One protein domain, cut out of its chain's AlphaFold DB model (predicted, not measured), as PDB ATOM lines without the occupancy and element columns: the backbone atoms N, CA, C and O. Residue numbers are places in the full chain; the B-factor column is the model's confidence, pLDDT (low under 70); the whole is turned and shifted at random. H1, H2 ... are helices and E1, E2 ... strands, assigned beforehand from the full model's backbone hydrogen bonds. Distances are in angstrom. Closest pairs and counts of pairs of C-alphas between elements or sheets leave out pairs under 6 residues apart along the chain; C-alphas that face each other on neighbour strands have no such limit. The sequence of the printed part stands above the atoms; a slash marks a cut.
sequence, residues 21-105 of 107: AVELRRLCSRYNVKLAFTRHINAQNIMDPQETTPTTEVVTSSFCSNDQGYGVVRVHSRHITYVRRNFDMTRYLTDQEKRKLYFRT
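Overview. This is residues 21 to 105 of the 107 residues of a protein of Lactobacillus helveticus CIRM-BIA 951 (UniProt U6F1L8). A small three-stranded sheet, E1, E3 and E2, and a longer two-stranded hairpin, E4 and E5, spread from the link at residues 60 to 68 as the two arms of an open V. H1 lies beyond the sheet at one end of the long axis, and a tail of H2 and H3 leads away from the hairpin to the other end. The printed part has 85 residues with three named helices and five named strands, in the order H1, E1, E2, E3, E4, E5, H2, H3. The larger sheet has the order E1, E3, E2 and is mixed, the other is antiparallel, and the class is mixed, helices and strands. The whole is flat, spanning 55 by 29 by 14 A, and only just loose, close to extended, with a radius of gyration of the C-alphas of 17.6 A.

Along the chain. In the larger sheet, E1 is residues 35 to 38, 9.8 A long, E3 is residues 56 to 59, 10.0 A, and E2 is residues 45 to 47, 6.8 A. E4, residues 69 to 75, and E5, residues 80 to 86, are each 19.7 A long; C-alpha 69 is at (108.190, 174.146, 447.287). H1, residues 21 to 30, is 14.1 A long and begins with C-alpha 21 at (84.535, 172.356, 437.840). H2, residues 89 to 92, measures 5.6 A, and H3, residues 95 to 103, measures 12.8 A, ending with C-alpha 103 at (118.094, 164.491, 465.498).

Arrangement. E3 is the inner strand of the larger sheet, and E1 and E2 are its edge strands. E1 and E3 are parallel at 21 degrees, with N 36 and O 56 at 2.9 A and N 58 and O 36 at 2.8 A, within hydrogen-bond range. E2 and E3 form a hairpin, antiparallel at 164 degrees, with N 47 and O 57 at 2.9 A. E4 and E5 form another hairpin, antiparallel at 157 degrees, with N 72 and O 83 at 2.8 A and N 85 and O 70 at 2.8 A. E3 and E4 are apart, and E3 and E5 are only just apart, their closest C-alphas being 8.5 A from each other. H1 is not on the sheet, with 2 pairs of C-alphas within 10 A. H2 and H3 are close but not clearly touching; their closest C-alphas, those of Thr 90 and Lys 98, are 6.5 A apart. In H1 and H3 every O i to N i+4 pair is within hydrogen-bond range; H2 is too short for such a pair.

Size, cuts and confidence. The two C-alphas farthest apart, those of Arg 30 and Gln 96, are 54.7 A from each other. The printed part runs from residue 21 to 105 with no cut, and no link is long. The mean pLDDT of the printed part is 91.8, and residues 102 to 105 are under 70.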
ATOM      1  N   ALA A  21      83.407 172.236 438.772       94.81
ATOM      2  CA  ALA A  21      84.535 172.356 437.840       94.81
ATOM      3  C   ALA A  21      84.105 172.448 436.371       94.81
ATOM      4  O   ALA A  21      84.735 173.158 435.596       94.81
ATOM      5  N   VAL A  22      83.026 171.775 435.960       95.25
ATOM      6  CA  VAL A  22      82.495 171.881 434.587       95.25
ATOM      7  C   VAL A  22      82.028 173.308 434.276       95.25
ATOM      8  O   VAL A  22      82.355 173.845 433.217       95.25
ATOM      9  N   GLU A  23      81.296 173.935 435.195       97.00
ATOM     10  CA  GLU A  23      80.804 175.311 435.056       97.00
ATOM     11  C   GLU A  23      81.983 176.293 435.011       97.00
ATOM     12  O   GLU A  23      82.087 177.127 434.107       97.00
ATOM     13  N   LEU A  24      82.936 176.134 435.934       96.81
ATOM     14  CA  LEU A  24      84.128 176.972 435.998       96.81
ATOM     15  C   LEU A  24      84.984 176.845 434.731       96.81
ATOM     16  O   LEU A  24      85.425 177.854 434.185       96.81
ATOM     17  N   ARG A  25      85.158 175.627 434.209       97.44
ATOM     18  CA  ARG A  25      85.848 175.365 432.938       97.44
ATOM     19  C   ARG A  25      85.188 176.095 431.764       97.44
ATOM     20  O   ARG A  25      85.882 176.719 430.962       97.44
ATOM     21  N   ARG A  26      83.852 176.128 431.701       96.81
ATOM     22  CA  ARG A  26      83.118 176.912 430.687       96.81
ATOM     23  C   ARG A  26      83.365 178.414 430.822       96.81
ATOM     24  O   ARG A  26      83.509 179.097 429.808       96.81
ATOM     25  N   LEU A  27      83.426 178.938 432.048       97.00
ATOM     26  CA  LEU A  27      83.777 180.343 432.290       97.00
ATOM     27  C   LEU A  27      85.215 180.632 431.853       97.00
ATOM     28  O   LEU A  27      85.457 181.631 431.175       97.00
ATOM     29  N   CYS A  28      86.152 179.739 432.166       97.62
ATOM     30  CA  CYS A  28      87.532 179.826 431.706       97.62
ATOM     31  C   CYS A  28      87.627 179.885 430.175       97.62
ATOM     32  O   CYS A  28      88.358 180.723 429.650       97.62
ATOM     33  N   SER A  29      86.850 179.073 429.451       97.00
ATOM     34  CA  SER A  29      86.755 179.164 427.989       97.00
ATOM     35  C   SER A  29      86.168 180.500 427.532       97.00
ATOM     36  O   SER A  29      86.758 181.161 426.680       97.00
ATOM     37  N   ARG A  30      85.049 180.936 428.128       97.44
ATOM     38  CA  ARG A  30      84.355 182.187 427.766       97.44
ATOM     39  C   ARG A  30      85.246 183.418 427.917       97.44
ATOM     40  O   ARG A  30      85.229 184.291 427.058       97.44
ATOM     41  N   TYR A  31      86.014 183.480 428.999       97.50
ATOM     42  CA  TYR A  31      86.897 184.607 429.307       97.50
ATOM     43  C   TYR A  31      88.346 184.378 428.874       97.50
ATOM     44  O   TYR A  31      89.215 185.190 429.184       97.50
ATOM     45  N   ASN A  32      88.615 183.290 428.147       96.19
ATOM     46  CA  ASN A  32      89.938 182.944 427.645       96.19
ATOM     47  C   ASN A  32      91.022 182.906 428.746       96.19
ATOM     48  O   ASN A  32      92.157 183.345 428.545       96.19
ATOM     49  N   VAL A  33      90.674 182.380 429.923       96.94
ATOM     50  CA  VAL A  33      91.596 182.225 431.053       96.94
ATOM     51  C   VAL A  33      92.656 181.193 430.680       96.94
ATOM     52  O   VAL A  33      92.351 180.018 430.489       96.94
ATOM     53  N   LYS A  34      93.915 181.619 430.564       95.81
ATOM     54  CA  LYS A  34      95.015 180.746 430.119       95.81
ATOM     55  C   LYS A  34      95.716 179.987 431.237       95.81
ATOM     56  O   LYS A  34      96.359 178.982 430.967       95.81
ATOM     57  N   LEU A  35      95.616 180.467 432.474       97.25
ATOM     58  CA  LEU A  35      96.392 179.938 433.588       97.25
ATOM     59  C   LEU A  35      95.595 180.013 434.890       97.25
ATOM     60  O   LEU A  35      95.047 181.067 435.215       97.25
ATOM     61  N   ALA A  36      95.568 178.915 435.639       97.38
ATOM     62  CA  ALA A  36      95.023 178.845 436.988       97.38
ATOM     63  C   ALA A  36      96.104 178.359 437.959       97.38
ATOM     64  O   ALA A  36      96.736 177.331 437.732       97.38
ATOM     65  N   PHE A  37      96.301 179.093 439.056       97.56
ATOM     66  CA  PHE A  37      97.142 178.653 440.169       97.56
ATOM     67  C   PHE A  37      96.263 178.088 441.283       97.56
ATOM     68  O   PHE A  37      95.374 178.788 441.795       97.56
ATOM     69  N   THR A  38      96.510 176.830 441.641       96.50
ATOM     70  CA  THR A  38      95.694 176.053 442.584       96.50
ATOM     71  C   THR A  38      96.552 175.344 443.635       96.50
ATOM     72  O   THR A  38      97.782 175.493 443.652       96.50
ATOM     73  N   ARG A  39      95.915 174.663 444.600       90.38
ATOM     74  CA  ARG A  39      96.610 173.971 445.698       90.38
ATOM     75  C   ARG A  39      95.866 172.701 446.130       90.38
ATOM     76  O   ARG A  39      95.712 171.780 445.351       90.38
ATOM     77  N   HIS A  40      95.484 172.604 447.398       91.31
ATOM     78  CA  HIS A  40      94.745 171.512 448.031       91.31
ATOM     79  C   HIS A  40      95.404 170.119 448.098       91.31
ATOM     80  O   HIS A  40      95.560 169.580 449.188       91.31
ATOM     81  N   ILE A  41      95.890 169.548 446.991       91.50
ATOM     82  CA  ILE A  41      96.525 168.207 446.987       91.50
ATOM     83  C   ILE A  41      97.909 168.179 447.655       91.50
ATOM     84  O   ILE A  41      98.504 167.118 447.813       91.50
ATOM     85  N   ASN A  42      98.452 169.349 448.014       90.56
ATOM     86  CA  ASN A  42      99.753 169.546 448.666       90.56
ATOM     87  C   ASN A  42     100.978 168.984 447.914       90.56
ATOM     88  O   ASN A  42     102.085 169.015 448.452       90.56
ATOM     89  N   ALA A  43     100.812 168.568 446.660       90.69
ATOM     90  CA  ALA A  43     101.853 168.079 445.765       90.69
ATOM     91  C   ALA A  43     102.044 169.032 444.579       90.69
ATOM     92  O   ALA A  43     101.100 169.695 444.156       90.69
ATOM     93  N   GLN A  44     103.257 169.095 444.027       94.06
ATOM     94  CA  GLN A  44     103.505 169.853 442.803       94.06
ATOM     95  C   GLN A  44     102.983 169.057 441.609       94.06
ATOM     96  O   GLN A  44     103.436 167.936 441.383       94.06
ATOM     97  N   ASN A  45     102.104 169.654 440.806       95.75
ATOM     98  CA  ASN A  45     101.735 169.096 439.509       95.75
ATOM     99  C   ASN A  45     101.252 170.200 438.553       95.75
ATOM    100  O   ASN A  45     100.800 171.257 438.993       95.75
ATOM    101  N   ILE A  46     101.368 169.970 437.249       97.44
ATOM    102  CA  ILE A  46     100.873 170.874 436.207       97.44
ATOM    103  C   ILE A  46     100.013 170.051 435.255       97.44
ATOM    104  O   ILE A  46     100.447 168.996 434.804       97.44
ATOM    105  N   MET A  47      98.803 170.525 434.977       97.69
ATOM    106  CA  MET A  47      97.924 169.936 433.970       97.69
ATOM    107  C   MET A  47      97.799 170.898 432.802       97.69
ATOM    108  O   MET A  47      97.506 172.083 432.980       97.69
ATOM    109  N   ASP A  48      98.017 170.368 431.608       97.19
ATOM    110  CA  ASP A  48      97.773 171.086 430.366       97.19
ATOM    111  C   ASP A  48      96.272 171.353 430.158       97.19
ATOM    112  O   ASP A  48      95.432 170.714 430.805       97.19
ATOM    113  N   PRO A  49      95.918 172.292 429.258       96.94
ATOM    114  CA  PRO A  49      94.535 172.535 428.870       96.94
ATOM    115  C   PRO A  49      93.793 171.235 428.531       96.94
ATOM    116  O   PRO A  49      94.304 170.396 427.788       96.94
ATOM    117  N   GLN A  50      92.574 171.080 429.055       93.69
ATOM    118  CA  GLN A  50      91.728 169.909 428.796       93.69
ATOM    119  C   GLN A  50      90.474 170.270 428.007       93.69
ATOM    120  O   GLN A  50      89.788 171.248 428.318       93.69
ATOM    121  N   GLU A  51      90.122 169.410 427.048       87.88
ATOM    122  CA  GLU A  51      88.929 169.549 426.207       87.88
ATOM    123  C   GLU A  51      88.862 170.946 425.547       87.88
ATOM    124  O   GLU A  51      89.788 171.368 424.860       87.88
ATOM    125  N   THR A  52      87.768 171.679 425.759       88.44
ATOM    126  CA  THR A  52      87.551 173.047 425.269       88.44
ATOM    127  C   THR A  52      88.031 174.120 426.252       88.44
ATOM    128  O   THR A  52      87.839 175.314 426.005       88.44
ATOM    129  N   THR A  53      88.637 173.727 427.377       96.69
ATOM    130  CA  THR A  53      89.121 174.654 428.405       96.69
ATOM    131  C   THR A  53      90.561 175.052 428.106       96.69
ATOM    132  O   THR A  53      91.441 174.203 428.204       96.69
ATOM    133  N   PRO A  54      90.854 176.329 427.800       96.75
ATOM    134  CA  PRO A  54      92.188 176.769 427.387       96.75
ATOM    135  C   PRO A  54      93.170 176.958 428.556       96.75
ATOM    136  O   PRO A  54      94.225 177.564 428.370       96.75
ATOM    137  N   THR A  55      92.799 176.534 429.762       98.25
ATOM    138  CA  THR A  55      93.500 176.860 431.003       98.25
ATOM    139  C   THR A  55      94.523 175.788 431.336       98.25
ATOM    140  O   THR A  55      94.158 174.651 431.591       98.25
ATOM    141  N   THR A  56      95.799 176.152 431.406       98.06
ATOM    142  CA  THR A  56      96.794 175.340 432.114       98.06
ATOM    143  C   THR A  56      96.575 175.508 433.615       98.06
ATOM    144  O   THR A  56      96.437 176.632 434.104       98.06
ATOM    145  N   GLU A  57      96.574 174.416 434.369       98.00
ATOM    146  CA  GLU A  57      96.520 174.459 435.828       98.00
ATOM    147  C   GLU A  57      97.890 174.155 436.429       98.00
ATOM    148  O   GLU A  57      98.495 173.126 436.140       98.00
ATOM    149  N   VAL A  58      98.356 175.031 437.318       98.00
ATOM    150  CA  VAL A  58      99.590 174.850 438.081       98.00
ATOM    151  C   VAL A  58      99.246 174.714 439.559       98.00
ATOM    152  O   VAL A  58      98.927 175.700 440.230       98.00
ATOM    153  N   VAL A  59      99.385 173.497 440.084       96.19
ATOM    154  CA  VAL A  59      99.325 173.224 441.521       96.19
ATOM    155  C   VAL A  59     100.726 173.368 442.092       96.19
ATOM    156  O   VAL A  59     101.630 172.602 441.754       96.19
ATOM    157  N   THR A  60     100.914 174.335 442.987       94.00
ATOM    158  CA  THR A  60     102.158 174.435 443.764       94.00
ATOM    159  C   THR A  60     102.045 173.575 445.015       94.00
ATOM    160  O   THR A  60     101.005 173.576 445.681       94.00
ATOM    161  N   SER A  61     103.112 172.848 445.351       89.44
ATOM    162  CA  SER A  61     103.148 172.040 446.568       89.44
ATOM    163  C   SER A  61     102.964 172.878 447.835       89.44
ATOM    164  O   SER A  61     103.050 174.108 447.852       89.44
ATOM    165  N   SER A  62     102.663 172.193 448.935       88.88
ATOM    166  CA  SER A  62     102.501 172.856 450.220       88.88
ATOM    167  C   SER A  62     103.843 173.301 450.792       88.88
ATOM    168  O   SER A  62     104.708 172.473 451.071       88.88
ATOM    169  N   PHE A  63     103.967 174.600 451.067       87.75
ATOM    170  CA  PHE A  63     105.137 175.159 451.749       87.75
ATOM    171  C   PHE A  63     105.380 174.526 453.130       87.75
ATOM    172  O   PHE A  63     106.519 174.349 453.540       87.75
ATOM    173  N   CYS A  64     104.309 174.151 453.836       83.50
ATOM    174  CA  CYS A  64     104.376 173.578 455.184       83.50
ATOM    175  C   CYS A  64     104.554 172.047 455.193       83.50
ATOM    176  O   CYS A  64     104.456 171.428 456.248       83.50
ATOM    177  N   SER A  65     104.751 171.423 454.030       79.62
ATOM    178  CA  SER A  65     105.020 169.986 453.902       79.62
ATOM    179  C   SER A  65     106.498 169.750 453.571       79.62
ATOM    180  O   SER A  65     107.210 170.696 453.249       79.62
ATOM    181  N   ASN A  66     106.968 168.496 453.616       70.69
ATOM    182  CA  ASN A  66     108.385 168.158 453.382       70.69
ATOM    183  C   ASN A  66     108.964 168.721 452.076       70.69
ATOM    184  O   ASN A  66     110.154 169.008 452.019       70.69
ATOM    185  N   ASP A  67     108.140 168.892 451.043       78.88
ATOM    186  CA  ASP A  67     108.594 169.400 449.750       78.88
ATOM    187  C   ASP A  67     109.032 170.880 449.790       78.88
ATOM    188  O   ASP A  67     109.854 171.286 448.969       78.88
ATOM    189  N   GLN A  68     108.487 171.678 450.727       85.69
ATOM    190  CA  GLN A  68     108.745 173.119 450.936       85.69
ATOM    191  C   GLN A  68     108.900 173.924 449.630       85.69
ATOM    192  O   GLN A  68     109.731 174.831 449.509       85.69
ATOM    193  N   GLY A  69     108.123 173.552 448.612       90.50
ATOM    194  CA  GLY A  69     108.190 174.146 447.287       90.50
ATOM    195  C   GLY A  69     107.414 175.455 447.226       90.50
ATOM    196  O   GLY A  69     106.392 175.625 447.889       90.50
ATOM    197  N   TYR A  70     107.888 176.383 446.402       94.44
ATOM    198  CA  TYR A  70     107.142 177.582 446.034       94.44
ATOM    199  C   TYR A  70     107.321 177.903 444.552       94.44
ATOM    200  O   TYR A  70     108.347 177.603 443.936       94.44
ATOM    201  N   GLY A  71     106.296 178.514 443.970       95.00
ATOM    202  CA  GLY A  71     106.292 178.946 442.583       95.00
ATOM    203  C   GLY A  71     106.816 180.366 442.430       95.00
ATOM    204  O   GLY A  71     106.355 181.276 443.115       95.00
ATOM    205  N   VAL A  72     107.738 180.578 441.495       97.44
ATOM    206  CA  VAL A  72     108.120 181.913 441.025       97.44
ATOM    207  C   VAL A  72     107.481 182.136 439.664       97.44
ATOM    208  O   VAL A  72     107.808 181.441 438.701       97.44
ATOM    209  N   VAL A  73     106.586 183.117 439.594       97.38
ATOM    210  CA  VAL A  73     105.890 183.501 438.365       97.38
ATOM    211  C   VAL A  73     106.520 184.768 437.809       97.38
ATOM    212  O   VAL A  73     106.691 185.754 438.524       97.38
ATOM    213  N   ARG A  74     106.849 184.751 436.518       98.00
ATOM    214  CA  ARG A  74     107.240 185.941 435.761       98.00
ATOM    215  C   ARG A  74     106.214 186.197 434.675       98.00
ATOM    216  O   ARG A  74     105.897 185.296 433.902       98.00
ATOM    217  N   VAL A  75     105.698 187.419 434.636       96.12
ATOM    218  CA  VAL A  75     104.741 187.861 433.624       96.12
ATOM    219  C   VAL A  75     105.494 188.667 432.578       96.12
ATOM    220  O   VAL A  75     106.173 189.639 432.900       96.12
ATOM    221  N   HIS A  76     105.372 188.244 431.327       96.31
ATOM    222  CA  HIS A  76     105.934 188.918 430.166       96.31
ATOM    223  C   HIS A  76     104.797 189.417 429.272       96.31
ATOM    224  O   HIS A  76     103.648 189.004 429.407       96.31
ATOM    225  N   SER A  77     105.123 190.276 428.305       95.62
ATOM    226  CA  SER A  77     104.130 190.863 427.398       95.62
ATOM    227  C   SER A  77     103.357 189.834 426.562       95.62
ATOM    228  O   SER A  77     102.263 190.133 426.099       95.62
ATOM    229  N   ARG A  78     103.918 188.634 426.345       94.69
ATOM    230  CA  ARG A  78     103.325 187.587 425.492       94.69
ATOM    231  C   ARG A  78     103.251 186.200 426.125       94.69
ATOM    232  O   ARG A  78     102.702 185.294 425.510       94.69
ATOM    233  N   HIS A  79     103.835 186.005 427.303       94.12
ATOM    234  CA  HIS A  79     103.866 184.701 427.960       94.12
ATOM    235  C   HIS A  79     104.043 184.848 429.471       94.12
ATOM    236  O   HIS A  79     104.388 185.913 429.979       94.12
ATOM    237  N   ILE A  80     103.824 183.750 430.186       95.88
ATOM    238  CA  ILE A  80     104.099 183.628 431.614       95.88
ATOM    239  C   ILE A  80     105.109 182.497 431.785       95.88
ATOM    240  O   ILE A  80     105.000 181.464 431.129       95.88
ATOM    241  N   THR A  81     106.081 182.680 432.672       97.25
ATOM    242  CA  THR A  81     106.989 181.610 433.089       97.25
ATOM    243  C   THR A  81     106.707 181.252 434.537       97.25
ATOM    244  O   THR A  81     106.703 182.127 435.402       97.25
ATOM    245  N   TYR A  82     106.520 179.964 434.807       97.31
ATOM    246  CA  TYR A  82     106.474 179.408 436.154       97.31
ATOM    247  C   TYR A  82     107.740 178.593 436.403       97.31
ATOM    248  O   TYR A  82     108.096 177.729 435.605       97.31
ATOM    249  N   VAL A  83     108.421 178.856 437.516       96.88
ATOM    250  CA  VAL A  83     109.561 178.054 437.966       96.88
ATOM    251  C   VAL A  83     109.327 177.646 439.407       96.88
ATOM    252  O   VAL A  83     109.258 178.501 440.290       96.88
ATOM    253  N   ARG A  84     109.261 176.337 439.659       94.50
ATOM    254  CA  ARG A  84     109.284 175.809 441.021       94.50
ATOM    255  C   ARG A  84     110.671 176.021 441.633       94.50
ATOM    256  O   ARG A  84     111.693 175.747 441.004       94.50
ATOM    257  N   ARG A  85     110.704 176.480 442.879       94.88
ATOM    258  CA  ARG A  85     111.896 176.576 443.723       94.88
ATOM    259  C   ARG A  85     111.665 175.825 445.028       94.88
ATOM    260  O   ARG A  85     110.527 175.676 445.463       94.88
ATOM    261  N   ASN A  86     112.753 175.385 445.648       91.31
ATOM    262  CA  ASN A  86     112.717 174.800 446.982       91.31
ATOM    263  C   ASN A  86     113.135 175.862 447.981       91.31
ATOM    264  O   ASN A  86     114.070 176.632 447.732       91.31
ATOM    265  N   PHE A  87     112.452 175.884 449.112       91.31
ATOM    266  CA  PHE A  87     112.887 176.653 450.255       91.31
ATOM    267  C   PHE A  87     113.888 175.838 451.074       91.31
ATOM    268  O   PHE A  87     113.640 174.690 451.426       91.31
ATOM    269  N   ASP A  88     115.037 176.444 451.355       88.81
ATOM    270  CA  ASP A  88     116.038 175.883 452.251       88.81
ATOM    271  C   ASP A  88     115.894 176.553 453.616       88.81
ATOM    272  O   ASP A  88     116.455 177.624 453.870       88.81
ATOM    273  N   MET A  89     115.104 175.921 454.487       87.56
ATOM    274  CA  MET A  89     114.850 176.425 455.835       87.56
ATOM    275  C   MET A  89     116.127 176.511 456.669       87.56
ATOM    276  O   MET A  89     116.226 177.390 457.521       87.56
ATOM    277  N   THR A  90     117.133 175.667 456.408       89.38
ATOM    278  CA  THR A  90     118.354 175.599 457.229       89.38
ATOM    279  C   THR A  90     119.129 176.913 457.247       89.38
ATOM    280  O   THR A  90     119.801 177.216 458.232       89.38
ATOM    281  N   ARG A  91     118.976 177.739 456.206       91.69
ATOM    282  CA  ARG A  91     119.582 179.076 456.104       91.69
ATOM    283  C   ARG A  91     119.031 180.078 457.112       91.69
ATOM    284  O   ARG A  91     119.689 181.074 457.380       91.69
ATOM    285  N   TYR A  92     117.844 179.816 457.647       91.81
ATOM    286  CA  TYR A  92     117.135 180.700 458.571       91.81
ATOM    287  C   TYR A  92     117.117 180.164 460.004       91.81
ATOM    288  O   TYR A  92     116.601 180.828 460.896       91.81
ATOM    289  N   LEU A  93     117.673 178.970 460.230       92.44
ATOM    290  CA  LEU A  93     117.750 178.357 461.548       92.44
ATOM    291  C   LEU A  93     119.017 178.795 462.286       92.44
ATOM    292  O   LEU A  93     120.107 178.863 461.710       92.44
ATOM    293  N   THR A  94     118.889 178.988 463.592       95.19
ATOM    294  CA  THR A  94     120.032 179.049 464.509       95.19
ATOM    295  C   THR A  94     120.749 177.698 464.569       95.19
ATOM    296  O   THR A  94     120.178 176.647 464.262       95.19
ATOM    297  N   ASP A  95     121.998 177.672 465.035       93.75
ATOM    298  CA  ASP A  95     122.741 176.411 465.174       93.75
ATOM    299  C   ASP A  95     122.077 175.433 466.153       93.75
ATOM    300  O   ASP A  95     122.167 174.215 465.987       93.75
ATOM    301  N   GLN A  96     121.361 175.947 467.159       93.31
ATOM    302  CA  GLN A  96     120.581 175.118 468.075       93.31
ATOM    303  C   GLN A  96     119.384 174.461 467.373       93.31
ATOM    304  O   GLN A  96     119.106 173.285 467.615       93.31
ATOM    305  N   GLU A  97     118.685 175.187 466.504       92.94
ATOM    306  CA  GLU A  97     117.549 174.663 465.739       92.94
ATOM    307  C   GLU A  97     117.993 173.683 464.654       92.94
ATOM    308  O   GLU A  97     117.371 172.630 464.502       92.94
ATOM    309  N   LYS A  98     119.117 173.953 463.974       91.25
ATOM    310  CA  LYS A  98     119.724 173.013 463.018       91.25
ATOM    311  C   LYS A  98     119.997 171.661 463.671       91.25
ATOM    312  O   LYS A  98     119.596 170.636 463.128       91.25
ATOM    313  N   ARG A  99     120.598 171.644 464.869       88.62
ATOM    314  CA  ARG A  99     120.844 170.397 465.619       88.62
ATOM    315  C   ARG A  99     119.552 169.605 465.853       88.62
ATOM    316  O   ARG A  99     119.532 168.407 465.598       88.62
ATOM    317  N   LYS A 100     118.459 170.261 466.264       86.50
ATOM    318  CA  LYS A 100     117.151 169.604 466.480       86.50
ATOM    319  C   LYS A 100     116.560 169.005 465.198       86.50
ATOM    320  O   LYS A 100     115.863 167.997 465.282       86.50
ATOM    321  N   LEU A 101     116.834 169.610 464.041       80.50
ATOM    322  CA  LEU A 101     116.397 169.103 462.741       80.50
ATOM    323  C   LEU A 101     117.059 167.749 462.424       80.50
ATOM    324  O   LEU A 101     116.359 166.798 462.096       80.50
ATOM    325  N   TYR A 102     118.382 167.643 462.614       68.19
ATOM    326  CA  TYR A 102     119.151 166.422 462.327       68.19
ATOM    327  C   TYR A 102     118.837 165.256 463.276       68.19
ATOM    328  O   TYR A 102     118.846 164.102 462.849       68.19
ATOM    329  N   PHE A 103     118.503 165.533 464.542       61.28
ATOM    330  CA  PHE A 103     118.094 164.491 465.498       61.28
ATOM    331  C   PHE A 103     116.710 163.894 465.202       61.28
ATOM    332  O   PHE A 103     116.430 162.787 465.643       61.28
ATOM    333  N   ARG A 104     115.843 164.599 464.461       56.94
ATOM    334  CA  ARG A 104     114.513 164.097 464.066       56.94
ATOM    335  C   ARG A 104     114.510 163.300 462.759       56.94
ATOM    336  O   ARG A 104     113.490 162.706 462.431       56.94
ATOM    337  N   THR A 105     115.610 163.317 462.011       55.91
ATOM    338  CA  THR A 105     115.752 162.627 460.717       55.91
ATOM    339  C   THR A 105     116.573 161.337 460.791       55.91
ATOM    340  O   THR A 105     116.807 160.719 459.756       55.91
TER     341      THR A 105